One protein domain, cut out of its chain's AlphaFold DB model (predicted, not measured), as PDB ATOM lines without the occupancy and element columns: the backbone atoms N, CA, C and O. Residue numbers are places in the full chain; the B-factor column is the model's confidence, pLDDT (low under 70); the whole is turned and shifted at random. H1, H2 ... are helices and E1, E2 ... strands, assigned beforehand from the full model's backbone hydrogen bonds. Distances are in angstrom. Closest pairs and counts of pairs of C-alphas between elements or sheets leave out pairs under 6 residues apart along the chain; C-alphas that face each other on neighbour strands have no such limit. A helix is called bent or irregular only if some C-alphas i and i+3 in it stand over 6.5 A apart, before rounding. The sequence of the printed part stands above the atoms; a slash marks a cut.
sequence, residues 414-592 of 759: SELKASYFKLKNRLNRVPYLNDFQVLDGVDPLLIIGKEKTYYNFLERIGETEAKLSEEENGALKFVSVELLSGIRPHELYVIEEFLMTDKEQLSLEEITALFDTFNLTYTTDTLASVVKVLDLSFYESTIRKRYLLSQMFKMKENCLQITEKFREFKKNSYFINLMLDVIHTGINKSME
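Overview. This is residues 414 to 592 of the 759 residues of the protein "Helicase" of Bacillus anthracis (UniProt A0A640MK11). What does one see first? Two long helices, H5 and H11, run side by side through the middle of a helical body; H1 to H4 gather at one end of its longest axis, and H6, H7 and H8 gather with a small sheet of three strands toward the other. H9 packs on H5. What is it made of? The printed part has 179 residues, with eleven named helices and three named strands in the order H1 H2 H3 H4 H5 H6 E1 H7 H8 H9 E2 E3 H10 H11; the sheet runs E1, E3, E2, all antiparallel, and the class is mostly helix. How large is it? It is compact, with a radius of gyration of the C-alphas of 16.3 A, and only just elongated, with spans of 49 by 33 by 31 A.

Arrangement. How do the first helices stand? H1, residues 414 to 427, is close but not clearly touching H2, residues 433 to 438; their closest C-alphas, of Leu 423 and Phe 436, are 7.4 A apart. H2 and H3, residues 444 to 451, touch as a helical hairpin at a shallow tilt of 27 degrees, their closest C-alphas, of Leu 433 and Pro 444, being 5.7 A apart. H4, residues 454 to 461, and H3 touch only at the corner by their link, with the closest C-alphas, of Glu 451 and Phe 457, 5.6 A apart. What follows inward? H5, residues 470 to 483, and H11, residues 573 to 590, touch at a shallow tilt of 8 degrees, the same way; the closest C-alphas, of Leu 476 and Met 579, are 6.1 A apart. H11 touches H2 with residues 581 to 588 alone, closest at the C-alphas of Asn 434 and Thr 585, 4.6 A. H5 touches H9, residues 541 to 550, closest at the C-alphas of Glu 471 and Ser 550, 4.9 A, and is close but not clearly touching H10, residues 564 to 569, closest at those of Glu 472 and Phe 569, 6.2 A. What surrounds the sheet? E3, residues 559 to 562, is antiparallel to E1, residues 505 to 507, with N 506 and O 560 within hydrogen-bond range at 2.9 A, and forms a hairpin with E2, residues 553 to 556, with N 554 and O 561 at 2.9 A. H6, residues 490 to 500, touches H11, closest at the C-alphas of Leu 492 and Ile 583, 5.6 A, and is on the sheet. H7, residues 508 to 517, and H8, residues 524 to 534, touch H6 and only graze the sheet, with residues 508 to 513 and 531 to 534. Are the helix backbones complete? Every O i to N i+4 pair is within hydrogen-bond range in H1, H3, H4, H5, H6, H7, H8, H10 and H11; the counts are 1 of 2 in H2 and 3 of 6 in H9.

Along the chain. Where does the first helix lie? H1 begins at C-alpha 414, (209.012, 194.078, 244.139), and measures 19.9 A from first to last C-alpha. Which other helices are long? H5 measures 19.3 A, and H11, the longest helix with 18 residues, measures 25.5 A and ends at C-alpha 590, (232.248, 179.897, 252.345). Is any helix uneven? H9 is irregular: C-alphas 546 and 549 are 7.4 A apart.

Size, cuts and confidence. How far does it reach? The two C-alphas farthest apart, of Asn 425 and Glu 557, are 50.1 A apart. Are there cuts or long links? The printed part has no cut, and no link is long. Where is confidence low? The mean pLDDT of the printed part is 92.7, and residue 440 alone is under 70.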
ATOM      1  N   SER A 414     210.188 194.938 244.269       88.19
ATOM      2  CA  SER A 414     209.012 194.078 244.139       88.19
ATOM      3  C   SER A 414     209.370 192.591 244.172       88.19
ATOM      4  O   SER A 414     208.712 191.851 244.893       88.19
ATOM      5  N   GLU A 415     210.426 192.175 243.464       84.25
ATOM      6  CA  GLU A 415     210.873 190.773 243.399       84.25
ATOM      7  C   GLU A 415     211.495 190.314 244.721       84.25
ATOM      8  O   GLU A 415     211.149 189.253 245.244       84.25
ATOM      9  N   LEU A 416     212.349 191.152 245.327       89.06
ATOM     10  CA  LEU A 416     212.928 190.873 246.645       89.06
ATOM     11  C   LEU A 416     211.837 190.771 247.718       89.06
ATOM     12  O   LEU A 416     211.854 189.853 248.537       89.06
ATOM     13  N   LYS A 417     210.848 191.675 247.688       90.44
ATOM     14  CA  LYS A 417     209.692 191.634 248.590       90.44
ATOM     15  C   LYS A 417     208.857 190.372 248.360       90.44
ATOM     16  O   LYS A 417     208.501 189.711 249.329       90.44
ATOM     17  N   ALA A 418     208.568 190.013 247.109       85.50
ATOM     18  CA  ALA A 418     207.829 188.792 246.785       85.50
ATOM     19  C   ALA A 418     208.554 187.541 247.308       85.50
ATOM     20  O   ALA A 418     207.937 186.694 247.950       85.50
ATOM     21  N   SER A 419     209.873 187.474 247.120       85.88
ATOM     22  CA  SER A 419     210.708 186.375 247.613       85.88
ATOM     23  C   SER A 419     210.755 186.314 249.144       85.88
ATOM     24  O   SER A 419     210.647 185.229 249.711       85.88
ATOM     25  N   TYR A 420     210.825 187.463 249.824       91.38
ATOM     26  CA  TYR A 420     210.717 187.540 251.283       91.38
ATOM     27  C   TYR A 420     209.386 186.978 251.789       91.38
ATOM     28  O   TYR A 420     209.385 186.096 252.643       91.38
ATOM     29  N   PHE A 421     208.250 187.440 251.255       88.25
ATOM     30  CA  PHE A 421     206.938 186.977 251.726       88.25
ATOM     31  C   PHE A 421     206.695 185.507 251.398       88.25
ATOM     32  O   PHE A 421     206.100 184.795 252.201       88.25
ATOM     33  N   LYS A 422     207.215 185.027 250.267       84.75
ATOM     34  CA  LYS A 422     207.213 183.604 249.926       84.75
ATOM     35  C   LYS A 422     207.929 182.769 250.996       84.75
ATOM     36  O   LYS A 422     207.388 181.757 251.436       84.75
ATOM     37  N   LEU A 423     209.107 183.206 251.441       87.44
ATOM     38  CA  LEU A 423     209.884 182.509 252.466       87.44
ATOM     39  C   LEU A 423     209.266 182.651 253.866       87.44
ATOM     40  O   LEU A 423     209.151 181.665 254.588       87.44
ATOM     41  N   LYS A 424     208.771 183.843 254.219       89.81
ATOM     42  CA  LYS A 424     208.023 184.096 255.462       89.81
ATOM     43  C   LYS A 424     206.801 183.186 255.569       89.81
ATOM     44  O   LYS A 424     206.575 182.578 256.611       89.81
ATOM     45  N   ASN A 425     206.058 183.035 254.472       86.94
ATOM     46  CA  ASN A 425     204.912 182.133 254.402       86.94
ATOM     47  C   ASN A 425     205.312 180.671 254.619       86.94
ATOM     48  O   ASN A 425     204.543 179.925 255.208       86.94
ATOM     49  N   ARG A 426     206.508 180.258 254.194       85.50
ATOM     50  CA  ARG A 426     207.020 178.905 254.444       85.50
ATOM     51  C   ARG A 426     207.469 178.698 255.894       85.50
ATOM     52  O   ARG A 426     207.264 177.617 256.430       85.50
ATOM     53  N   LEU A 427     208.074 179.711 256.517       87.75
ATOM     54  CA  LEU A 427     208.715 179.604 257.836       87.75
ATOM     55  C   LEU A 427     207.823 179.962 259.031       87.75
ATOM     56  O   LEU A 427     208.170 179.624 260.157       87.75
ATOM     57  N   ASN A 428     206.729 180.693 258.810       89.25
ATOM     58  CA  ASN A 428     205.918 181.311 259.868       89.25
ATOM     59  C   ASN A 428     206.671 182.279 260.801       89.25
ATOM     60  O   ASN A 428     206.303 182.480 261.957       89.25
ATOM     61  N   ARG A 429     207.755 182.883 260.325       91.88
ATOM     62  CA  ARG A 429     208.506 183.913 261.052       91.88
ATOM     63  C   ARG A 429     209.191 184.838 260.067       91.88
ATOM     64  O   ARG A 429     209.250 184.524 258.877       91.88
ATOM     65  N   VAL A 430     209.724 185.956 260.559       93.00
ATOM     66  CA  VAL A 430     210.651 186.780 259.777       93.00
ATOM     67  C   VAL A 430     211.815 185.877 259.338       93.00
ATOM     68  O   VAL A 430     212.471 185.274 260.195       93.00
ATOM     69  N   PRO A 431     212.031 185.696 258.022       94.19
ATOM     70  CA  PRO A 431     213.194 184.984 257.525       94.19
ATOM     71  C   PRO A 431     214.466 185.738 257.889       94.19
ATOM     72  O   PRO A 431     214.493 186.963 257.879       94.19
ATOM     73  N   TYR A 432     215.517 184.998 258.173       95.00
ATOM     74  CA  TYR A 432     216.886 185.467 258.286       95.00
ATOM     75  C   TYR A 432     217.586 185.291 256.930       95.00
ATOM     76  O   TYR A 432     217.108 184.537 256.079       95.00
ATOM     77  N   LEU A 433     218.699 185.987 256.685       94.56
ATOM     78  CA  LEU A 433     219.468 185.856 255.441       94.56
ATOM     79  C   LEU A 433     219.859 184.402 255.175       94.56
ATOM     80  O   LEU A 433     219.749 183.946 254.034       94.56
ATOM     81  N   ASN A 434     220.232 183.662 256.217       92.19
ATOM     82  CA  ASN A 434     220.641 182.271 256.076       92.19
ATOM     83  C   ASN A 434     219.499 181.370 255.576       92.19
ATOM     84  O   ASN A 434     219.732 180.421 254.830       92.19
ATOM     85  N   ASP A 435     218.246 181.694 255.914       91.88
ATOM     86  CA  ASP A 435     217.092 180.935 255.424       91.88
ATOM     87  C   ASP A 435     216.941 181.035 253.904       91.88
ATOM     88  O   ASP A 435     216.526 180.070 253.263       91.88
ATOM     89  N   PHE A 436     217.284 182.186 253.311       88.88
ATOM     90  CA  PHE A 436     217.252 182.344 251.855       88.88
ATOM     91  C   PHE A 436     218.273 181.443 251.168       88.88
ATOM     92  O   PHE A 436     218.021 180.986 250.059       88.88
ATOM     93  N   GLN A 437     219.406 181.183 251.816       80.81
ATOM     94  CA  GLN A 437     220.438 180.315 251.270       80.81
ATOM     95  C   GLN A 437     220.090 178.831 251.419       80.81
ATOM     96  O   GLN A 437     220.330 178.062 250.498       80.81
ATOM     97  N   VAL A 438     219.520 178.429 252.557       79.12
ATOM     98  CA  VAL A 438     219.226 177.014 252.849       79.12
ATOM     99  C   VAL A 438     217.961 176.512 252.146       79.12
ATOM    100  O   VAL A 438     217.871 175.332 251.825       79.12
ATOM    101  N   LEU A 439     216.964 177.373 251.920       75.25
ATOM    102  CA  LEU A 439     215.651 176.975 251.388       75.25
ATOM    103  C   LEU A 439     215.436 177.370 249.918       75.25
ATOM    104  O   LEU A 439     214.296 177.642 249.526       75.25
ATOM    105  N   ASP A 440     216.513 177.412 249.124       64.12
ATOM    106  CA  ASP A 440     216.498 177.772 247.699       64.12
ATOM    107  C   ASP A 440     215.706 179.070 247.445       64.12
ATOM    108  O   ASP A 440     214.692 179.127 246.730       64.12
ATOM    109  N   GLY A 441     216.164 180.143 248.093       72.19
ATOM    110  CA  GLY A 441     215.668 181.505 247.945       72.19
ATOM    111  C   GLY A 441     216.553 182.377 247.049       72.19
ATOM    112  O   GLY A 441     217.380 181.899 246.276       72.19
ATOM    113  N   VAL A 442     216.339 183.690 247.147       83.69
ATOM    114  CA  VAL A 442     217.160 184.726 246.497       83.69
ATOM    115  C   VAL A 442     218.543 184.766 247.138       83.69
ATOM    116  O   VAL A 442     218.626 184.725 248.361       83.69
ATOM    117  N   ASP A 443     219.613 184.951 246.357       86.94
ATOM    118  CA  ASP A 443     220.950 185.139 246.936       86.94
ATOM    119  C   ASP A 443     220.952 186.329 247.926       86.94
ATOM    120  O   ASP A 443     220.654 187.461 247.515       86.94
ATOM    121  N   PRO A 444     221.320 186.124 249.210       91.25
ATOM    122  CA  PRO A 444     221.448 187.189 250.210       91.25
ATOM    123  C   PRO A 444     222.227 188.420 249.724       91.25
ATOM    124  O   PRO A 444     221.905 189.559 250.088       91.25
ATOM    125  N   LEU A 445     223.217 188.228 248.846       89.69
ATOM    126  CA  LEU A 445     224.010 189.317 248.273       89.69
ATOM    127  C   LEU A 445     223.188 190.284 247.406       89.69
ATOM    128  O   LEU A 445     223.560 191.454 247.307       89.69
ATOM    129  N   LEU A 446     222.061 189.864 246.822       88.75
ATOM    130  CA  LEU A 446     221.165 190.757 246.076       88.75
ATOM    131  C   LEU A 446     220.430 191.727 247.008       88.75
ATOM    132  O   LEU A 446     220.349 192.926 246.720       88.75
ATOM    133  N   ILE A 447     219.956 191.232 248.156       91.75
ATOM    134  CA  ILE A 447     219.308 192.057 249.186       91.75
ATOM    135  C   ILE A 447     220.313 193.077 249.725       91.75
ATOM    136  O   ILE A 447     220.050 194.284 249.733       91.75
ATOM    137  N   ILE A 448     221.508 192.613 250.095       93.81
ATOM    138  CA  ILE A 448     222.568 193.471 250.633       93.81
ATOM    139  C   ILE A 448     223.136 194.428 249.582       93.81
ATOM    140  O   ILE A 448     223.423 195.587 249.888       93.81
ATOM    141  N   GLY A 449     223.241 194.012 248.322       89.31
ATOM    142  CA  GLY A 449     223.647 194.884 247.222       89.31
ATOM    143  C   GLY A 449     222.757 196.124 247.123       89.31
ATOM    144  O   GLY A 449     223.267 197.240 246.937       89.31
ATOM    145  N   LYS A 450     221.449 195.945 247.344       89.44
ATOM    146  CA  LYS A 450     220.437 196.997 247.254       89.44
ATOM    147  C   LYS A 450     220.266 197.817 248.532       89.44
ATOM    148  O   LYS A 450     220.354 199.040 248.467       89.44
ATOM    149  N   GLU A 451     220.071 197.162 249.672       93.88
ATOM    150  CA  GLU A 451     219.704 197.810 250.944       93.88
ATOM    151  C   GLU A 451     220.881 197.975 251.919       93.88
ATOM    152  O   GLU A 451     220.773 198.679 252.922       93.88
ATOM    153  N   LYS A 452     222.051 197.405 251.602       94.44
ATOM    154  CA  LYS A 452     223.307 197.432 252.387       94.44
ATOM    155  C   LYS A 452     223.280 196.658 253.703       94.44
ATOM    156  O   LYS A 452     224.331 196.161 254.093       94.44
ATOM    157  N   THR A 453     222.130 196.542 254.355       97.00
ATOM    158  CA  THR A 453     221.900 195.671 255.515       97.00
ATOM    159  C   THR A 453     220.546 194.998 255.399       97.00
ATOM    160  O   THR A 453     219.628 195.527 254.764       97.00
ATOM    161  N   TYR A 454     220.409 193.837 256.039       97.00
ATOM    162  CA  TYR A 454     219.114 193.174 256.130       97.00
ATOM    163  C   TYR A 454     218.125 193.975 256.984       97.00
ATOM    164  O   TYR A 454     216.959 194.085 256.626       97.00
ATOM    165  N   TYR A 455     218.613 194.649 258.033       97.75
ATOM    166  CA  TYR A 455     217.816 195.589 258.823       97.75
ATOM    167  C   TYR A 455     217.136 196.660 257.956       97.75
ATOM    168  O   TYR A 455     215.930 196.847 258.066       97.75
ATOM    169  N   ASN A 456     217.875 197.319 257.054       97.38
ATOM    170  CA  ASN A 456     217.300 198.339 256.166       97.38
ATOM    171  C   ASN A 456     216.230 197.752 255.239       97.38
ATOM    172  O   ASN A 456     215.209 198.388 254.982       97.38
ATOM    173  N   PHE A 457     216.458 196.532 254.743       96.75
ATOM    174  CA  PHE A 457     215.469 195.827 253.937       96.75
ATOM    175  C   PHE A 457     214.189 195.562 254.735       96.75
ATOM    176  O   PHE A 457     213.112 195.930 254.264       96.75
ATOM    177  N   LEU A 458     214.306 195.003 255.946       97.00
ATOM    178  CA  LEU A 458     213.182 194.768 256.857       97.00
ATOM    179  C   LEU A 458     212.451 196.074 257.197       97.00
ATOM    180  O   LEU A 458     211.225 196.122 257.146       97.00
ATOM    181  N   GLU A 459     213.184 197.152 257.483       96.38
ATOM    182  CA  GLU A 459     212.610 198.453 257.842       96.38
ATOM    183  C   GLU A 459     211.791 199.015 256.677       96.38
ATOM    184  O   GLU A 459     210.655 199.459 256.851       96.38
ATOM    185  N   ARG A 460     212.324 198.904 255.456       95.62
ATOM    186  CA  ARG A 460     211.666 199.351 254.227       95.62
ATOM    187  C   ARG A 460     210.366 198.602 253.930       95.62
ATOM    188  O   ARG A 460     209.459 199.187 253.333       95.62
ATOM    189  N   ILE A 461     210.278 197.323 254.287       95.25
ATOM    190  CA  ILE A 461     209.064 196.517 254.088       95.25
ATOM    191  C   ILE A 461     208.140 196.498 255.313       95.25
ATOM    192  O   ILE A 461     207.032 195.978 255.196       95.25
ATOM    193  N   GLY A 462     208.549 197.114 256.429       95.31
ATOM    194  CA  GLY A 462     207.767 197.214 257.663       95.31
ATOM    195  C   GLY A 462     207.783 195.948 258.523       95.31
ATOM    196  O   GLY A 462     206.796 195.668 259.192       95.31
ATOM    197  N   GLU A 463     208.874 195.181 258.480       95.44
ATOM    198  CA  GLU A 463     209.016 193.854 259.106       95.44
ATOM    199  C   GLU A 463     210.141 193.806 260.160       95.44
ATOM    200  O   GLU A 463     210.667 192.741 260.473       95.44
ATOM    201  N   THR A 464     210.566 194.956 260.692       94.44
ATOM    202  CA  THR A 464     211.545 195.007 261.789       94.44
ATOM    203  C   THR A 464     210.905 194.676 263.133       94.44
ATOM    204  O   THR A 464     209.827 195.169 263.459       94.44
ATOM    205  N   GLU A 465     211.608 193.894 263.953       91.69
ATOM    206  CA  GLU A 465     211.147 193.533 265.304       91.69
ATOM    207  C   GLU A 465     211.504 194.601 266.349       91.69
ATOM    208  O   GLU A 465     210.761 194.837 267.301       91.69
ATOM    209  N   ALA A 466     212.635 195.283 266.161       93.12
ATOM    210  CA  ALA A 466     213.094 196.391 266.992       93.12
ATOM    211  C   ALA A 466     213.872 197.413 266.148       93.12
ATOM    212  O   ALA A 466     214.149 197.184 264.971       93.12
ATOM    213  N   LYS A 467     214.223 198.558 266.742       94.00
ATOM    214  CA  LYS A 467     215.049 199.581 266.086       94.00
ATOM    215  C   LYS A 467     216.524 199.369 266.391       94.00
ATOM    216  O   LYS A 467     216.881 199.091 267.534       94.00
ATOM    217  N   LEU A 468     217.363 199.571 265.380       96.38
ATOM    218  CA  LEU A 468     218.804 199.722 265.550       96.38
ATOM    219  C   LEU A 468     219.175 201.205 265.551       96.38
ATOM    220  O   LEU A 468     218.598 202.008 264.816       96.38
ATOM    221  N   SER A 469     220.158 201.568 266.364       96.00
ATOM    222  CA  SER A 469     220.854 202.848 266.252       96.00
ATOM    223  C   SER A 469     221.642 202.924 264.939       96.00
ATOM    224  O   SER A 469     221.978 201.906 264.325       96.00
ATOM    225  N   GLU A 470     221.983 204.141 264.501       94.94
ATOM    226  CA  GLU A 470     222.815 204.318 263.303       94.94
ATOM    227  C   GLU A 470     224.185 203.639 263.442       94.94
ATOM    228  O   GLU A 470     224.729 203.130 262.461       94.94
ATOM    229  N   GLU A 471     224.729 203.592 264.661       96.19
ATOM    230  CA  GLU A 471     226.035 202.996 264.926       96.19
ATOM    231  C   GLU A 471     225.980 201.462 264.878       96.19
ATOM    232  O   GLU A 471     226.829 200.855 264.220       96.19
ATOM    233  N   GLU A 472     224.948 200.838 265.458       97.44
ATOM    234  CA  GLU A 472     224.694 199.391 265.342       97.44
ATOM    235  C   GLU A 472     224.482 198.982 263.879       97.44
ATOM    236  O   GLU A 472     225.140 198.071 263.372       97.44
ATOM    237  N   ASN A 473     223.620 199.695 263.150       97.00
ATOM    238  CA  ASN A 473     223.375 199.408 261.735       97.00
ATOM    239  C   ASN A 473     224.638 199.637 260.882       97.00
ATOM    240  O   ASN A 473     224.873 198.925 259.906       97.00
ATOM    241  N   GLY A 474     225.498 200.589 261.256       96.75
ATOM    242  CA  GLY A 474     226.798 200.788 260.619       96.75
ATOM    243  C   GLY A 474     227.774 199.622 260.834       96.75
ATOM    244  O   GLY A 474     228.502 199.272 259.902       96.75
ATOM    245  N   ALA A 475     227.748 198.972 262.002       97.19
ATOM    246  CA  ALA A 475     228.536 197.766 262.276       97.19
ATOM    247  C   ALA A 475     227.989 196.571 261.483       97.19
ATOM    248  O   ALA A 475     228.745 195.872 260.805       97.19
ATOM    249  N   LEU A 476     226.662 196.400 261.465       97.69
ATOM    250  CA  LEU A 476     225.992 195.378 260.655       97.69
ATOM    251  C   LEU A 476     226.301 195.553 259.162       97.69
ATOM    252  O   LEU A 476     226.555 194.580 258.452       97.69
ATOM    253  N   LYS A 477     226.341 196.799 258.683       97.06
ATOM    254  CA  LYS A 477     226.705 197.152 257.304       97.06
ATOM    255  C   LYS A 477     228.131 196.773 256.955       97.06
ATOM    256  O   LYS A 477     228.358 196.335 255.830       97.06
ATOM    257  N   PHE A 478     229.075 196.948 257.875       96.62
ATOM    258  CA  PHE A 478     230.453 196.521 257.656       96.62
ATOM    259  C   PHE A 478     230.507 195.015 257.370       96.62
ATOM    260  O   PHE A 478     230.964 194.618 256.300       96.62
ATOM    261  N   VAL A 479     229.940 194.189 258.251       97.62
ATOM    262  CA  VAL A 479     229.949 192.726 258.076       97.62
ATOM    263  C   VAL A 479     229.144 192.313 256.838       97.62
ATOM    264  O   VAL A 479     229.638 191.554 256.006       97.62
ATOM    265  N   SER A 480     227.960 192.902 256.630       97.12
ATOM    266  CA  SER A 480     227.090 192.602 255.482       97.12
ATOM    267  C   SER A 480     227.756 192.920 254.139       97.12
ATOM    268  O   SER A 480     227.710 192.126 253.209       97.12
ATOM    269  N   VAL A 481     228.379 194.092 253.997       93.94
ATOM    270  CA  VAL A 481     228.929 194.537 252.706       93.94
ATOM    271  C   VAL A 481     230.325 193.973 252.459       93.94
ATOM    272  O   VAL A 481     230.680 193.699 251.310       93.94
ATOM    273  N   GLU A 482     231.147 193.835 253.497       92.75
ATOM    274  CA  GLU A 482     232.556 193.465 253.353       92.75
ATOM    275  C   GLU A 482     232.794 191.956 253.498       92.75
ATOM    276  O   GLU A 482     233.671 191.423 252.812       92.75
ATOM    277  N   LEU A 483     232.024 191.259 254.342       95.62
ATOM    278  CA  LEU A 483     232.340 189.894 254.785       95.62
ATOM    279  C   LEU A 483     231.296 188.837 254.378       95.62
ATOM    280  O   LEU A 483     231.673 187.686 254.188       95.62
ATOM    281  N   LEU A 484     230.028 189.214 254.155       95.69
ATOM    282  CA  LEU A 484     228.934 188.276 253.833       95.69
ATOM    283  C   LEU A 484     229.197 187.375 252.619       95.69
ATOM    284  O   LEU A 484     228.625 186.297 252.537       95.69
ATOM    285  N   SER A 485     230.045 187.782 251.667       92.00
ATOM    286  CA  SER A 485     230.367 186.925 250.520       92.00
ATOM    287  C   SER A 485     231.013 185.598 250.922       92.00
ATOM    288  O   SER A 485     231.075 184.701 250.089       92.00
ATOM    289  N   GLY A 486     231.520 185.469 252.153       92.75
ATOM    290  CA  GLY A 486     232.067 184.213 252.670       92.75
ATOM    291  C   GLY A 486     233.410 183.813 252.067       92.75
ATOM    292  O   GLY A 486     234.020 182.857 252.518       92.75
ATOM    293  N   ILE A 487     233.916 184.576 251.093       91.75
ATOM    294  CA  ILE A 487     235.147 184.275 250.348       91.75
ATOM    295  C   ILE A 487     236.365 184.089 251.277       91.75
ATOM    296  O   ILE A 487     237.280 183.340 250.959       91.75
ATOM    297  N   ARG A 488     236.385 184.788 252.419       93.88
ATOM    298  CA  ARG A 488     237.326 184.540 253.518       93.88
ATOM    299  C   ARG A 488     236.541 184.504 254.832       93.88
ATOM    300  O   ARG A 488     236.085 185.568 255.253       93.88
ATOM    301  N   PRO A 489     236.349 183.333 255.460       95.81
ATOM    302  CA  PRO A 489     235.533 183.223 256.666       95.81
ATOM    303  C   PRO A 489     236.294 183.554 257.961       95.81
ATOM    304  O   PRO A 489     235.661 183.684 259.003       95.81
ATOM    305  N   HIS A 490     237.622 183.733 257.927       97.00
ATOM    306  CA  HIS A 490     238.449 184.017 259.113       97.00
ATOM    307  C   HIS A 490     237.915 185.174 259.962       97.00
ATOM    308  O   HIS A 490     237.778 185.035 261.174       97.00
ATOM    309  N   GLU A 491     237.574 186.309 259.343       97.25
ATOM    310  CA  GLU A 491     236.982 187.445 260.054       97.25
ATOM    311  C   GLU A 491     235.650 187.095 260.717       97.25
ATOM    312  O   GLU A 491     235.381 187.571 261.815       97.25
ATOM    313  N   LEU A 492     234.820 186.284 260.055       97.94
ATOM    314  CA  LEU A 492     233.491 185.917 260.543       97.94
ATOM    315  C   LEU A 492     233.593 185.090 261.826       97.94
ATOM    316  O   LEU A 492     232.925 185.430 262.797       97.94
ATOM    317  N   TYR A 493     234.488 184.098 261.867       97.81
ATOM    318  CA  TYR A 493     234.719 183.290 263.068       97.81
ATOM    319  C   TYR A 493     235.292 184.105 264.231       97.81
ATOM    320  O   TYR A 493     234.881 183.920 265.373       97.81
ATOM    321  N   VAL A 494     236.198 185.056 263.968       98.00
ATOM    322  CA  VAL A 494     236.711 185.941 265.032       98.00
ATOM    323  C   VAL A 494     235.591 186.808 265.607       98.00
ATOM    324  O   VAL A 494     235.499 186.962 266.823       98.00
ATOM    325  N   ILE A 495     234.725 187.373 264.757       98.00
ATOM    326  CA  ILE A 495     233.573 188.157 265.223       98.00
ATOM    327  C   ILE A 495     232.608 187.264 266.012       98.00
ATOM    328  O   ILE A 495     232.136 187.682 267.069       98.00
ATOM    329  N   GLU A 496     232.340 186.049 265.531       97.62
ATOM    330  CA  GLU A 496     231.482 185.073 266.205       97.62
ATOM    331  C   GLU A 496     231.988 184.732 267.610       97.62
ATOM    332  O   GLU A 496     231.209 184.800 268.557       97.62
ATOM    333  N   GLU A 497     233.285 184.461 267.778       97.25
ATOM    334  CA  GLU A 497     233.893 184.163 269.082       97.25
ATOM    335  C   GLU A 497     233.644 185.297 270.092       97.25
ATOM    336  O   GLU A 497     233.274 185.052 271.241       97.25
ATOM    337  N   PHE A 498     233.761 186.562 269.671       97.06
ATOM    338  CA  PHE A 498     233.447 187.709 270.532       97.06
ATOM    339  C   PHE A 498     231.955 187.868 270.838       97.06
ATOM    340  O   PHE A 498     231.609 188.489 271.845       97.06
ATOM    341  N   LEU A 499     231.064 187.380 269.976       95.69
ATOM    342  CA  LEU A 499     229.615 187.446 270.181       95.69
ATOM    343  C   LEU A 499     229.105 186.309 271.067       95.69
ATOM    344  O   LEU A 499     228.233 186.543 271.899       95.69
ATOM    345  N   MET A 500     229.666 185.112 270.902       93.38
ATOM    346  CA  MET A 500     229.262 183.891 271.601       93.38
ATOM    347  C   MET A 500     229.920 183.734 272.976       93.38
ATOM    348  O   MET A 500     229.470 182.917 273.778       93.38
ATOM    349  N   THR A 501     230.969 184.510 273.269       92.75
ATOM    350  CA  THR A 501     231.676 184.473 274.555       92.75
ATOM    351  C   THR A 501     231.657 185.825 275.276       92.75
ATOM    352  O   THR A 501     231.403 186.888 274.697       92.75
ATOM    353  N   ASP A 502     231.988 185.795 276.568       90.94
ATOM    354  CA  ASP A 502     232.199 186.993 277.391       90.94
ATOM    355  C   ASP A 502     233.613 187.584 277.241       90.94
ATOM    356  O   ASP A 502     233.994 188.496 277.978       90.94
ATOM    357  N   LYS A 503     234.420 187.082 276.296       93.75
ATOM    358  CA  LYS A 503     235.768 187.606 276.059       93.75
ATOM    359  C   LYS A 503     235.696 189.038 275.529       93.75
ATOM    360  O   LYS A 503     234.907 189.362 274.645       93.75
ATOM    361  N   GLU A 504     236.578 189.891 276.041       95.31
ATOM    362  CA  GLU A 504     236.737 191.276 275.569       95.31
ATOM    363  C   GLU A 504     238.016 191.489 274.754       95.31
ATOM    364  O   GLU A 504     238.185 192.517 274.094       95.31
ATOM    365  N   GLN A 505     238.916 190.507 274.776       96.75
ATOM    366  CA  GLN A 505     240.141 190.508 273.995       96.75
ATOM    367  C   GLN A 505     240.517 189.092 273.565       96.75
ATOM    368  O   GLN A 505     240.215 188.136 274.275       96.75
ATOM    369  N   LEU A 506     241.203 188.991 272.429       97.25
ATOM    370  CA  LEU A 506     241.843 187.771 271.945       97.25
ATOM    371  C   LEU A 506     243.298 188.081 271.600       97.25
ATOM    372  O   LEU A 506     243.587 189.041 270.877       97.25
ATOM    373  N   SER A 507     244.218 187.273 272.110       96.44
ATOM    374  CA  SER A 507     245.607 187.271 271.656       96.44
ATOM    375  C   SER A 507     245.712 186.727 270.230       96.44
ATOM    376  O   SER A 507     244.840 186.001 269.749       96.44
ATOM    377  N   LEU A 508     246.807 187.056 269.539       94.81
ATOM    378  CA  LEU A 508     247.078 186.487 268.215       94.81
ATOM    379  C   LEU A 508     247.146 184.949 268.232       94.81
ATOM    380  O   LEU A 508     246.714 184.326 267.270       94.81
ATOM    381  N   GLU A 509     247.634 184.357 269.327       95.00
ATOM    382  CA  GLU A 509     247.709 182.901 269.518       95.00
ATOM    383  C   GLU A 509     246.316 182.269 269.638       95.00
ATOM    384  O   GLU A 509     246.040 181.247 269.007       95.00
ATOM    385  N   GLU A 510     245.401 182.905 270.376       96.31
ATOM    386  CA  GLU A 510     244.004 182.461 270.459       96.31
ATOM    387  C   GLU A 510     243.288 182.566 269.108       96.31
ATOM    388  O   GLU A 510     242.515 181.676 268.761       96.31
ATOM    389  N   ILE A 511     243.565 183.611 268.320       97.12
ATOM    390  CA  ILE A 511     243.003 183.749 266.966       97.12
ATOM    391  C   ILE A 511     243.511 182.626 266.053       97.12
ATOM    392  O   ILE A 511     242.729 182.051 265.300       97.12
ATOM    393  N   THR A 512     244.796 182.272 266.120       96.56
ATOM    394  CA  THR A 512     245.322 181.147 265.332       96.56
ATOM    395  C   THR A 512     244.754 179.803 265.782       96.56
ATOM    396  O   THR A 512     244.356 179.010 264.937       96.56
ATOM    397  N   ALA A 513     244.590 179.586 267.090       96.62
ATOM    398  CA  ALA A 513     243.948 178.378 267.611       96.62
ATOM    399  C   ALA A 513     242.473 178.263 267.174       96.62
ATOM    400  O   ALA A 513     241.967 177.164 266.935       96.62
ATOM    401  N   LEU A 514     241.779 179.398 267.028       96.50
ATOM    402  CA  LEU A 514     240.433 179.447 266.459       96.50
ATOM    403  C   LEU A 514     240.437 178.988 264.995       96.50
ATOM    404  O   LEU A 514     239.593 178.189 264.596       96.50
ATOM    405  N   PHE A 515     241.403 179.450 264.198       96.38
ATOM    406  CA  PHE A 515     241.546 179.025 262.803       96.38
ATOM    407  C   PHE A 515     241.827 177.527 262.684       96.38
ATOM    408  O   PHE A 515     241.202 176.875 261.850       96.38
ATOM    409  N   ASP A 516     242.675 176.974 263.553       96.19
ATOM    410  CA  ASP A 516     242.933 175.531 263.612       96.19
ATOM    411  C   ASP A 516     241.658 174.742 263.942       96.19
ATOM    412  O   ASP A 516     241.358 173.736 263.299       96.19
ATOM    413  N   THR A 517     240.857 175.230 264.895       96.00
ATOM    414  CA  THR A 517     239.590 174.594 265.304       96.00
ATOM    415  C   THR A 517     238.606 174.467 264.138       96.00
ATOM    416  O   THR A 517     237.906 173.460 264.021       96.00
ATOM    417  N   PHE A 518     238.577 175.464 263.251       93.19
ATOM    418  CA  PHE A 518     237.712 175.488 262.070       93.19
ATOM    419  C   PHE A 518     238.412 175.032 260.778       93.19
ATOM    420  O   PHE A 518     237.847 175.192 259.696       93.19
ATOM    421  N   ASN A 519     239.610 174.438 260.871       92.44
ATOM    422  CA  ASN A 519     240.417 173.963 259.737       92.44
ATOM    423  C   ASN A 519     240.658 175.029 258.651       92.44
ATOM    424  O   ASN A 519     240.611 174.743 257.453       92.44
ATOM    425  N   LEU A 520     240.899 176.276 259.054       93.12
ATOM    426  CA  LEU A 520     241.150 177.371 258.125       93.12
ATOM    427  C   LEU A 520     242.638 177.489 257.817       93.12
ATOM    428  O   LEU A 520     243.455 177.660 258.716       93.12
ATOM    429  N   THR A 521     242.995 177.508 256.536       91.88
ATOM    430  CA  THR A 521     244.378 177.763 256.117       91.88
ATOM    431  C   THR A 521     244.764 179.210 256.425       91.88
ATOM    432  O   THR A 521     244.022 180.138 256.095       91.88
ATOM    433  N   TYR A 522     245.929 179.438 257.033       93.31
ATOM    434  CA  TYR A 522     246.435 180.787 257.283       93.31
ATOM    435  C   TYR A 522     247.964 180.865 257.234       93.31
ATOM    436  O   TYR A 522     248.687 179.887 257.396       93.31
ATOM    437  N   THR A 523     248.452 182.085 257.026       92.12
ATOM    438  CA  THR A 523     249.859 182.482 257.153       92.12
ATOM    439  C   THR A 523     249.973 183.665 258.114       92.12
ATOM    440  O   THR A 523     248.964 184.284 258.465       92.12
ATOM    441  N   THR A 524     251.193 184.052 258.492       91.38
ATOM    442  CA  THR A 524     251.431 185.278 259.275       91.38
ATOM    443  C   THR A 524     250.843 186.520 258.592       91.38
ATOM    444  O   THR A 524     250.228 187.358 259.252       91.38
ATOM    445  N   ASP A 525     250.947 186.609 257.262       91.19
ATOM    446  CA  ASP A 525     250.354 187.703 256.482       91.19
ATOM    447  C   ASP A 525     248.825 187.649 256.476       91.19
ATOM    448  O   ASP A 525     248.167 188.690 256.533       91.19
ATOM    449  N   THR A 526     248.254 186.443 256.469       92.50
ATOM    450  CA  THR A 526     246.802 186.239 256.569       92.50
ATOM    451  C   THR A 526     246.286 186.743 257.911       92.50
ATOM    452  O   THR A 526     245.337 187.523 257.944       92.50
ATOM    453  N   LEU A 527     246.949 186.380 259.014       94.38
ATOM    454  CA  LEU A 527     246.599 186.851 260.354       94.38
ATOM    455  C   LEU A 527     246.685 188.381 260.453       94.38
ATOM    456  O   LEU A 527     245.748 189.032 260.918       94.38
ATOM    457  N   ALA A 528     247.771 188.972 259.947       92.25
ATOM    458  CA  ALA A 528     247.925 190.422 259.905       92.25
ATOM    459  C   ALA A 528     246.829 191.094 259.056       92.25
ATOM    460  O   ALA A 528     246.315 192.148 259.429       92.25
ATOM    461  N   SER A 529     246.451 190.491 257.927       93.19
ATOM    462  CA  SER A 529     245.369 190.958 257.054       93.19
ATOM    463  C   SER A 529     244.008 190.906 257.754       93.19
ATOM    464  O   SER A 529     243.274 191.891 257.711       93.19
ATOM    465  N   VAL A 530     243.685 189.811 258.449       95.06
ATOM    466  CA  VAL A 530     242.440 189.655 259.227       95.06
ATOM    467  C   VAL A 530     242.326 190.744 260.292       95.06
ATOM    468  O   VAL A 530     241.321 191.452 260.345       95.06
ATOM    469  N   VAL A 531     243.383 190.952 261.081       94.94
ATOM    470  CA  VAL A 531     243.414 192.002 262.110       94.94
ATOM    471  C   VAL A 531     243.208 193.385 261.494       94.94
ATOM    472  O   VAL A 531     242.382 194.152 261.989       94.94
ATOM    473  N   LYS A 532     243.896 193.692 260.385       92.69
ATOM    474  CA  LYS A 532     243.755 194.977 259.684       92.69
ATOM    475  C   LYS A 532     242.340 195.203 259.142       92.69
ATOM    476  O   LYS A 532     241.869 196.337 259.075       92.69
ATOM    477  N   VAL A 533     241.658 194.147 258.703       94.00
ATOM    478  CA  VAL A 533     240.264 194.247 258.251       94.00
ATOM    479  C   VAL A 533     239.350 194.553 259.438       94.00
ATOM    480  O   VAL A 533     238.563 195.497 259.363       94.00
ATOM    481  N   LEU A 534     239.493 193.819 260.544       95.56
ATOM    482  CA  LEU A 534     238.650 193.964 261.737       95.56
ATOM    483  C   LEU A 534     238.857 195.298 262.473       95.56
ATOM    484  O   LEU A 534     237.889 195.892 262.951       95.56
ATOM    485  N   ASP A 535     240.088 195.814 262.533       93.44
ATOM    486  CA  ASP A 535     240.399 197.117 263.143       93.44
ATOM    487  C   ASP A 535     240.235 198.314 262.178       93.44
ATOM    488  O   ASP A 535     240.497 199.470 262.534       93.44
ATOM    489  N   LEU A 536     239.764 198.035 260.958       92.62
ATOM    490  CA  LEU A 536     239.534 198.965 259.855       92.62
ATOM    491  C   LEU A 536     240.796 199.615 259.256       92.62
ATOM    492  O   LEU A 536     240.665 200.498 258.401       92.62
ATOM    493  N   SER A 537     242.007 199.230 259.666       90.38
ATOM    494  CA  SER A 537     243.262 199.781 259.129       90.38
ATOM    495  C   SER A 537     243.619 199.266 257.732       90.38
ATOM    496  O   SER A 537     244.419 199.901 257.046       90.38
ATOM    497  N   PHE A 538     242.983 198.185 257.271       87.75
ATOM    498  CA  PHE A 538     243.047 197.716 255.884       87.75
ATOM    499  C   PHE A 538     242.432 198.728 254.910       87.75
ATOM    500  O   PHE A 538     242.858 198.826 253.767       87.75
ATOM    501  N   TYR A 539     241.427 199.495 255.339       85.25
ATOM    502  CA  TYR A 539     240.682 200.385 254.453       85.25
ATOM    503  C   TYR A 539     241.292 201.789 254.381       85.25
ATOM    504  O   TYR A 539     241.674 202.387 255.390       85.25
ATOM    505  N   GLU A 540     241.282 202.378 253.182       78.00
ATOM    506  CA  GLU A 540     241.657 203.781 252.985       78.00
ATOM    507  C   GLU A 540     240.733 204.761 253.725       78.00
ATOM    508  O   GLU A 540     239.584 204.455 254.051       78.00
ATOM    509  N   SER A 541     241.209 205.998 253.912       72.62
ATOM    510  CA  SER A 541     240.547 207.026 254.726       72.62
ATOM    511  C   SER A 541     239.055 207.241 254.423       72.62
ATOM    512  O   SER A 541     238.288 207.429 255.362       72.62
ATOM    513  N   THR A 542     238.598 207.178 253.168       79.06
ATOM    514  CA  THR A 542     237.176 207.388 252.821       79.06
ATOM    515  C   THR A 542     236.283 206.226 253.256       79.06
ATOM    516  O   THR A 542     235.230 206.452 253.851       79.06
ATOM    517  N   ILE A 543     236.691 204.983 252.975       78.00
ATOM    518  CA  ILE A 543     235.937 203.784 253.378       78.00
ATOM    519  C   ILE A 543     236.031 203.618 254.894       78.00
ATOM    520  O   ILE A 543     235.015 203.428 255.555       78.00
ATOM    521  N   ARG A 544     237.221 203.812 255.465       84.62
ATOM    522  CA  ARG A 544     237.445 203.776 256.909       84.62
ATOM    523  C   ARG A 544     236.561 204.776 257.651       84.62
ATOM    524  O   ARG A 544     235.911 204.399 258.619       84.62
ATOM    525  N   LYS A 545     236.454 206.024 257.173       85.44
ATOM    526  CA  LYS A 545     235.560 207.046 257.756       85.44
ATOM    527  C   LYS A 545     234.094 206.607 257.795       85.44
ATOM    528  O   LYS A 545     233.395 206.988 258.725       85.44
ATOM    529  N   ARG A 546     233.637 205.802 256.826       86.00
ATOM    530  CA  ARG A 546     232.257 205.292 256.778       86.00
ATOM    531  C   ARG A 546     231.940 204.344 257.935       86.00
ATOM    532  O   ARG A 546     230.803 204.336 258.387       86.00
ATOM    533  N   TYR A 547     232.917 203.556 258.380       90.31
ATOM    534  CA  TYR A 547     232.730 202.543 259.425       90.31
ATOM    535  C   TYR A 547     233.283 202.968 260.790       90.31
ATOM    536  O   TYR A 547     233.011 202.313 261.787       90.31
ATOM    537  N   LEU A 548     234.030 204.074 260.863       88.69
ATOM    538  CA  LEU A 548     234.741 204.488 262.076       88.69
ATOM    539  C   LEU A 548     233.815 204.732 263.278       88.69
ATOM    540  O   LEU A 548     234.178 204.397 264.402       88.69
ATOM    541  N   LEU A 549     232.619 205.285 263.048       89.38
ATOM    542  CA  LEU A 549     231.629 205.494 264.112       89.38
ATOM    543  C   LEU A 549     231.077 204.178 264.673       89.38
ATOM    544  O   LEU A 549     230.625 204.162 265.812       89.38
ATOM    545  N   SER A 550     231.185 203.089 263.917       94.12
ATOM    546  CA  SER A 550     230.686 201.753 264.245       94.12
ATOM    547  C   SER A 550     231.815 200.739 264.456       94.12
ATOM    548  O   SER A 550     231.604 199.535 264.322       94.12
ATOM    549  N   GLN A 551     233.038 201.211 264.720       95.50
ATOM    550  CA  GLN A 551     234.212 200.353 264.846       95.50
ATOM    551  C   GLN A 551     234.037 199.348 265.993       95.50
ATOM    552  O   GLN A 551     233.894 199.751 267.148       95.50
ATOM    553  N   MET A 552     234.117 198.054 265.675       96.62
ATOM    554  CA  MET A 552     233.920 196.980 266.654       96.62
ATOM    555  C   MET A 552     235.203 196.585 267.390       96.62
ATOM    556  O   MET A 552     235.151 196.273 268.577       96.62
ATOM    557  N   PHE A 553     236.357 196.663 266.716       97.19
ATOM    558  CA  PHE A 553     237.628 196.163 267.245       97.19
ATOM    559  C   PHE A 553     238.769 197.167 267.107       97.19
ATOM    560  O   PHE A 553     238.771 198.016 266.208       97.19
ATOM    561  N   LYS A 554     239.762 197.050 267.992       95.94
ATOM    562  CA  LYS A 554     241.034 197.780 267.945       95.94
ATOM    563  C   LYS A 554     242.184 196.869 268.350       95.94
ATOM    564  O   LYS A 554     242.046 196.062 269.262       95.94
ATOM    565  N   MET A 555     243.332 197.055 267.711       93.69
ATOM    566  CA  MET A 555     244.552 196.350 268.079       93.69
ATOM    567  C   MET A 555     245.298 197.099 269.192       93.69
ATOM    568  O   MET A 555     245.583 198.291 269.048       93.69
ATOM    569  N   LYS A 556     245.632 196.417 270.296       91.88
ATOM    570  CA  LYS A 556     246.428 196.967 271.407       91.88
ATOM    571  C   LYS A 556     247.298 195.873 272.026       91.88
ATOM    572  O   LYS A 556     246.798 194.798 272.313       91.88
ATOM    573  N   GLU A 557     248.590 196.148 272.241       83.00
ATOM    574  CA  GLU A 557     249.507 195.240 272.966       83.00
ATOM    575  C   GLU A 557     249.464 193.782 272.455       83.00
ATOM    576  O   GLU A 557     249.440 192.831 273.227       83.00
ATOM    577  N   ASN A 558     249.433 193.604 271.129       87.12
ATOM    578  CA  ASN A 558     249.350 192.291 270.472       87.12
ATOM    579  C   ASN A 558     248.064 191.480 270.761       87.12
ATOM    580  O   ASN A 558     247.999 190.295 270.445       87.12
ATOM    581  N   CYS A 559     247.020 192.127 271.287       94.31
ATOM    582  CA  CYS A 559     245.667 191.583 271.407       94.31
ATOM    583  C   CYS A 559     244.654 192.400 270.587       94.31
ATOM    584  O   CYS A 559     244.712 193.634 270.532       94.31
ATOM    585  N   LEU A 560     243.713 191.710 269.946       97.00
ATOM    586  CA  LEU A 560     242.542 192.326 269.334       97.00
ATOM    587  C   LEU A 560     241.496 192.525 270.432       97.00
ATOM    588  O   LEU A 560     241.092 191.556 271.069       97.00
ATOM    589  N   GLN A 561     241.083 193.764 270.682       97.50
ATOM    590  CA  GLN A 561     240.157 194.122 271.761       97.50
ATOM    591  C   GLN A 561     238.851 194.681 271.199       97.50
ATOM    592  O   GLN A 561     238.864 195.407 270.197       97.50
ATOM    593  N   ILE A 562     237.733 194.396 271.867       97.19
ATOM    594  CA  ILE A 562     236.450 195.037 271.559       97.19
ATOM    595  C   ILE A 562     236.475 196.520 271.949       97.19
ATOM    596  O   ILE A 562     237.150 196.930 272.895       97.19
ATOM    597  N   THR A 563     235.734 197.356 271.228       96.88
ATOM    598  CA  THR A 563     235.543 198.764 271.603       96.88
ATOM    599  C   THR A 563     234.431 198.924 272.645       96.88
ATOM    600  O   THR A 563     233.533 198.090 272.739       96.88
ATOM    601  N   GLU A 564     234.431 200.048 273.378       95.00
ATOM    602  CA  GLU A 564     233.312 200.429 274.267       95.00
ATOM    603  C   GLU A 564     231.960 200.390 273.543       95.00
ATOM    604  O   GLU A 564     230.982 199.860 274.059       95.00
ATOM    605  N   LYS A 565     231.930 200.874 272.296       93.81
ATOM    606  CA  LYS A 565     230.729 200.853 271.460       93.81
ATOM    607  C   LYS A 565     230.239 199.436 271.199       93.81
ATOM    608  O   LYS A 565     229.058 199.162 271.350       93.81
ATOM    609  N   PHE A 566     231.137 198.513 270.850       95.88
ATOM    610  CA  PHE A 566     230.732 197.129 270.618       95.88
ATOM    611  C   PHE A 566     230.221 196.459 271.898       95.88
ATOM    612  O   PHE A 566     229.249 195.708 271.842       95.88
ATOM    613  N   ARG A 567     230.790 196.802 273.062       95.69
ATOM    614  CA  ARG A 567     230.261 196.377 274.368       95.69
ATOM    615  C   ARG A 567     228.834 196.887 274.606       95.69
ATOM    616  O   ARG A 567     228.022 196.173 275.190       95.69
ATOM    617  N   GLU A 568     228.505 198.093 274.149       95.12
ATOM    618  CA  GLU A 568     227.131 198.609 274.171       95.12
ATOM    619  C   GLU A 568     226.226 197.883 273.170       95.12
ATOM    620  O   GLU A 568     225.138 197.456 273.554       95.12
ATOM    621  N   PHE A 569     226.687 197.660 271.935       95.06
ATOM    622  CA  PHE A 569     225.918 196.958 270.898       95.06
ATOM    623  C   PHE A 569     225.552 195.529 271.330       95.06
ATOM    624  O   PHE A 569     224.436 195.077 271.081       95.06
ATOM    625  N   LYS A 570     226.442 194.835 272.060       94.50
ATOM    626  CA  LYS A 570     226.189 193.495 272.632       94.50
ATOM    627  C   LYS A 570     224.996 193.434 273.595       94.50
ATOM    628  O   LYS A 570     224.479 192.348 273.837       94.50
ATOM    629  N   LYS A 571     224.520 194.567 274.128       94.38
ATOM    630  CA  LYS A 571     223.326 194.614 274.996       94.38
ATOM    631  C   LYS A 571     222.014 194.541 274.211       94.38
ATOM    632  O   LYS A 571     220.972 194.273 274.806       94.38
ATOM    633  N   ASN A 572     222.042 194.793 272.902       95.81
ATOM    634  CA  ASN A 572     220.865 194.752 272.041       95.81
ATOM    635  C   ASN A 572     220.728 193.369 271.388       95.81
ATOM    636  O   ASN A 572     221.399 193.061 270.405       95.81
ATOM    637  N   SER A 573     219.819 192.540 271.905       95.69
ATOM    638  CA  SER A 573     219.603 191.178 271.397       95.69
ATOM    639  C   SER A 573     219.205 191.138 269.918       95.69
ATOM    640  O   SER A 573     219.591 190.216 269.207       95.69
ATOM    641  N   TYR A 574     218.477 192.146 269.426       96.25
ATOM    642  CA  TYR A 574     218.075 192.203 268.020       96.25
ATOM    643  C   TYR A 574     219.269 192.462 267.093       96.25
ATOM    644  O   TYR A 574     219.394 191.815 266.053       96.25
ATOM    645  N   PHE A 575     220.191 193.346 267.497       97.25
ATOM    646  CA  PHE A 575     221.462 193.535 266.792       97.25
ATOM    647  C   PHE A 575     222.272 192.236 266.748       97.25
ATOM    648  O   PHE A 575     222.767 191.869 265.685       97.25
ATOM    649  N   ILE A 576     222.369 191.527 267.878       97.00
ATOM    650  CA  ILE A 576     223.125 190.272 267.970       97.00
ATOM    651  C   ILE A 576     222.543 189.203 267.049       97.00
ATOM    652  O   ILE A 576     223.295 188.603 266.287       97.00
ATOM    653  N   ASN A 577     221.221 189.024 267.043       96.81
ATOM    654  CA  ASN A 577     220.562 188.053 266.170       96.81
ATOM    655  C   ASN A 577     220.821 188.350 264.686       96.81
ATOM    656  O   ASN A 577     221.196 187.452 263.938       96.81
ATOM    657  N   LEU A 578     220.683 189.611 264.262       97.62
ATOM    658  CA  LEU A 578     220.964 190.007 262.877       97.62
ATOM    659  C   LEU A 578     222.451 189.884 262.517       97.62
ATOM    660  O   LEU A 578     222.783 189.557 261.380       97.62
ATOM    661  N   MET A 579     223.353 190.160 263.461       98.12
ATOM    662  CA  MET A 579     224.792 190.030 263.240       98.12
ATOM    663  C   MET A 579     225.200 188.562 263.091       98.12
ATOM    664  O   MET A 579     225.910 188.229 262.144       98.12
ATOM    665  N   LEU A 580     224.721 187.689 263.982       98.12
ATOM    666  CA  LEU A 580     224.952 186.246 263.899       98.12
ATOM    667  C   LEU A 580     224.367 185.661 262.612       98.12
ATOM    668  O   LEU A 580     225.047 184.889 261.950       98.12
ATOM    669  N   ASP A 581     223.177 186.096 262.193       97.62
ATOM    670  CA  ASP A 581     222.595 185.689 260.909       97.62
ATOM    671  C   ASP A 581     223.505 186.035 259.718       97.62
ATOM    672  O   ASP A 581     223.821 185.173 258.897       97.62
ATOM    673  N   VAL A 582     224.006 187.273 259.635       97.88
ATOM    674  CA  VAL A 582     224.945 187.677 258.571       97.88
ATOM    675  C   VAL A 582     226.232 186.841 258.616       97.88
ATOM    676  O   VAL A 582     226.748 186.457 257.565       97.88
ATOM    677  N   ILE A 583     226.747 186.553 259.814       98.00
ATOM    678  CA  ILE A 583     227.956 185.744 260.023       98.00
ATOM    679  C   ILE A 583     227.736 184.308 259.554       98.00
ATOM    680  O   ILE A 583     228.498 183.820 258.722       98.00
ATOM    681  N   HIS A 584     226.675 183.653 260.024       96.88
ATOM    682  CA  HIS A 584     226.336 182.274 259.667       96.88
ATOM    683  C   HIS A 584     226.030 182.135 258.183       96.88
ATOM    684  O   HIS A 584     226.506 181.197 257.552       96.88
ATOM    685  N   THR A 585     225.329 183.110 257.599       96.25
ATOM    686  CA  THR A 585     225.128 183.168 256.147       96.25
ATOM    687  C   THR A 585     226.475 183.225 255.424       96.25
ATOM    688  O   THR A 585     226.728 182.437 254.518       96.25
ATOM    689  N   GLY A 586     227.388 184.112 255.838       96.25
ATOM    690  CA  GLY A 586     228.714 184.217 255.226       96.25
ATOM    691  C   GLY A 586     229.557 182.946 255.375       96.25
ATOM    692  O   GLY A 586     230.211 182.531 254.421       96.25
ATOM    693  N   ILE A 587     229.504 182.284 256.533       95.31
ATOM    694  CA  ILE A 587     230.173 180.996 256.765       95.31
ATOM    695  C   ILE A 587     229.582 179.913 255.855       95.31
ATOM    696  O   ILE A 587     230.335 179.203 255.191       95.31
ATOM    697  N   ASN A 588     228.259 179.828 255.726       92.81
ATOM    698  CA  ASN A 588     227.626 178.864 254.827       92.81
ATOM    699  C   ASN A 588     227.982 179.132 253.362       92.81
ATOM    700  O   ASN A 588     228.275 178.195 252.625       92.81
ATOM    701  N   LYS A 589     228.055 180.400 252.931       91.19
ATOM    702  CA  LYS A 589     228.565 180.744 251.588       91.19
ATOM    703  C   LYS A 589     230.025 180.330 251.391       91.19
ATOM    704  O   LYS A 589     230.406 179.994 250.274       91.19
ATOM    705  N   SER A 590     230.843 180.318 252.446       92.44
ATOM    706  CA  SER A 590     232.248 179.897 252.345       92.44
ATOM    707  C   SER A 590     232.411 178.423 251.953       92.44
ATOM    708  O   SER A 590     233.413 178.076 251.337       92.44
ATOM    709  N   MET A 591     231.402 177.578 252.207       89.00
ATOM    710  CA  MET A 591     231.405 176.161 251.815       89.00
ATOM    711  C   MET A 591     231.398 175.955 250.292       89.00
ATOM    712  O   MET A 591     231.738 174.877 249.813       89.00
ATOM    713  N   GLU A 592     231.046 176.981 249.509       84.81
ATOM    714  CA  GLU A 592     231.125 176.944 248.044       84.81
ATOM    715  C   GLU A 592     232.556 177.119 247.499       84.81
ATOM    716  O   GLU A 592     232.755 177.078 246.276       84.81
TER     717      GLU A 592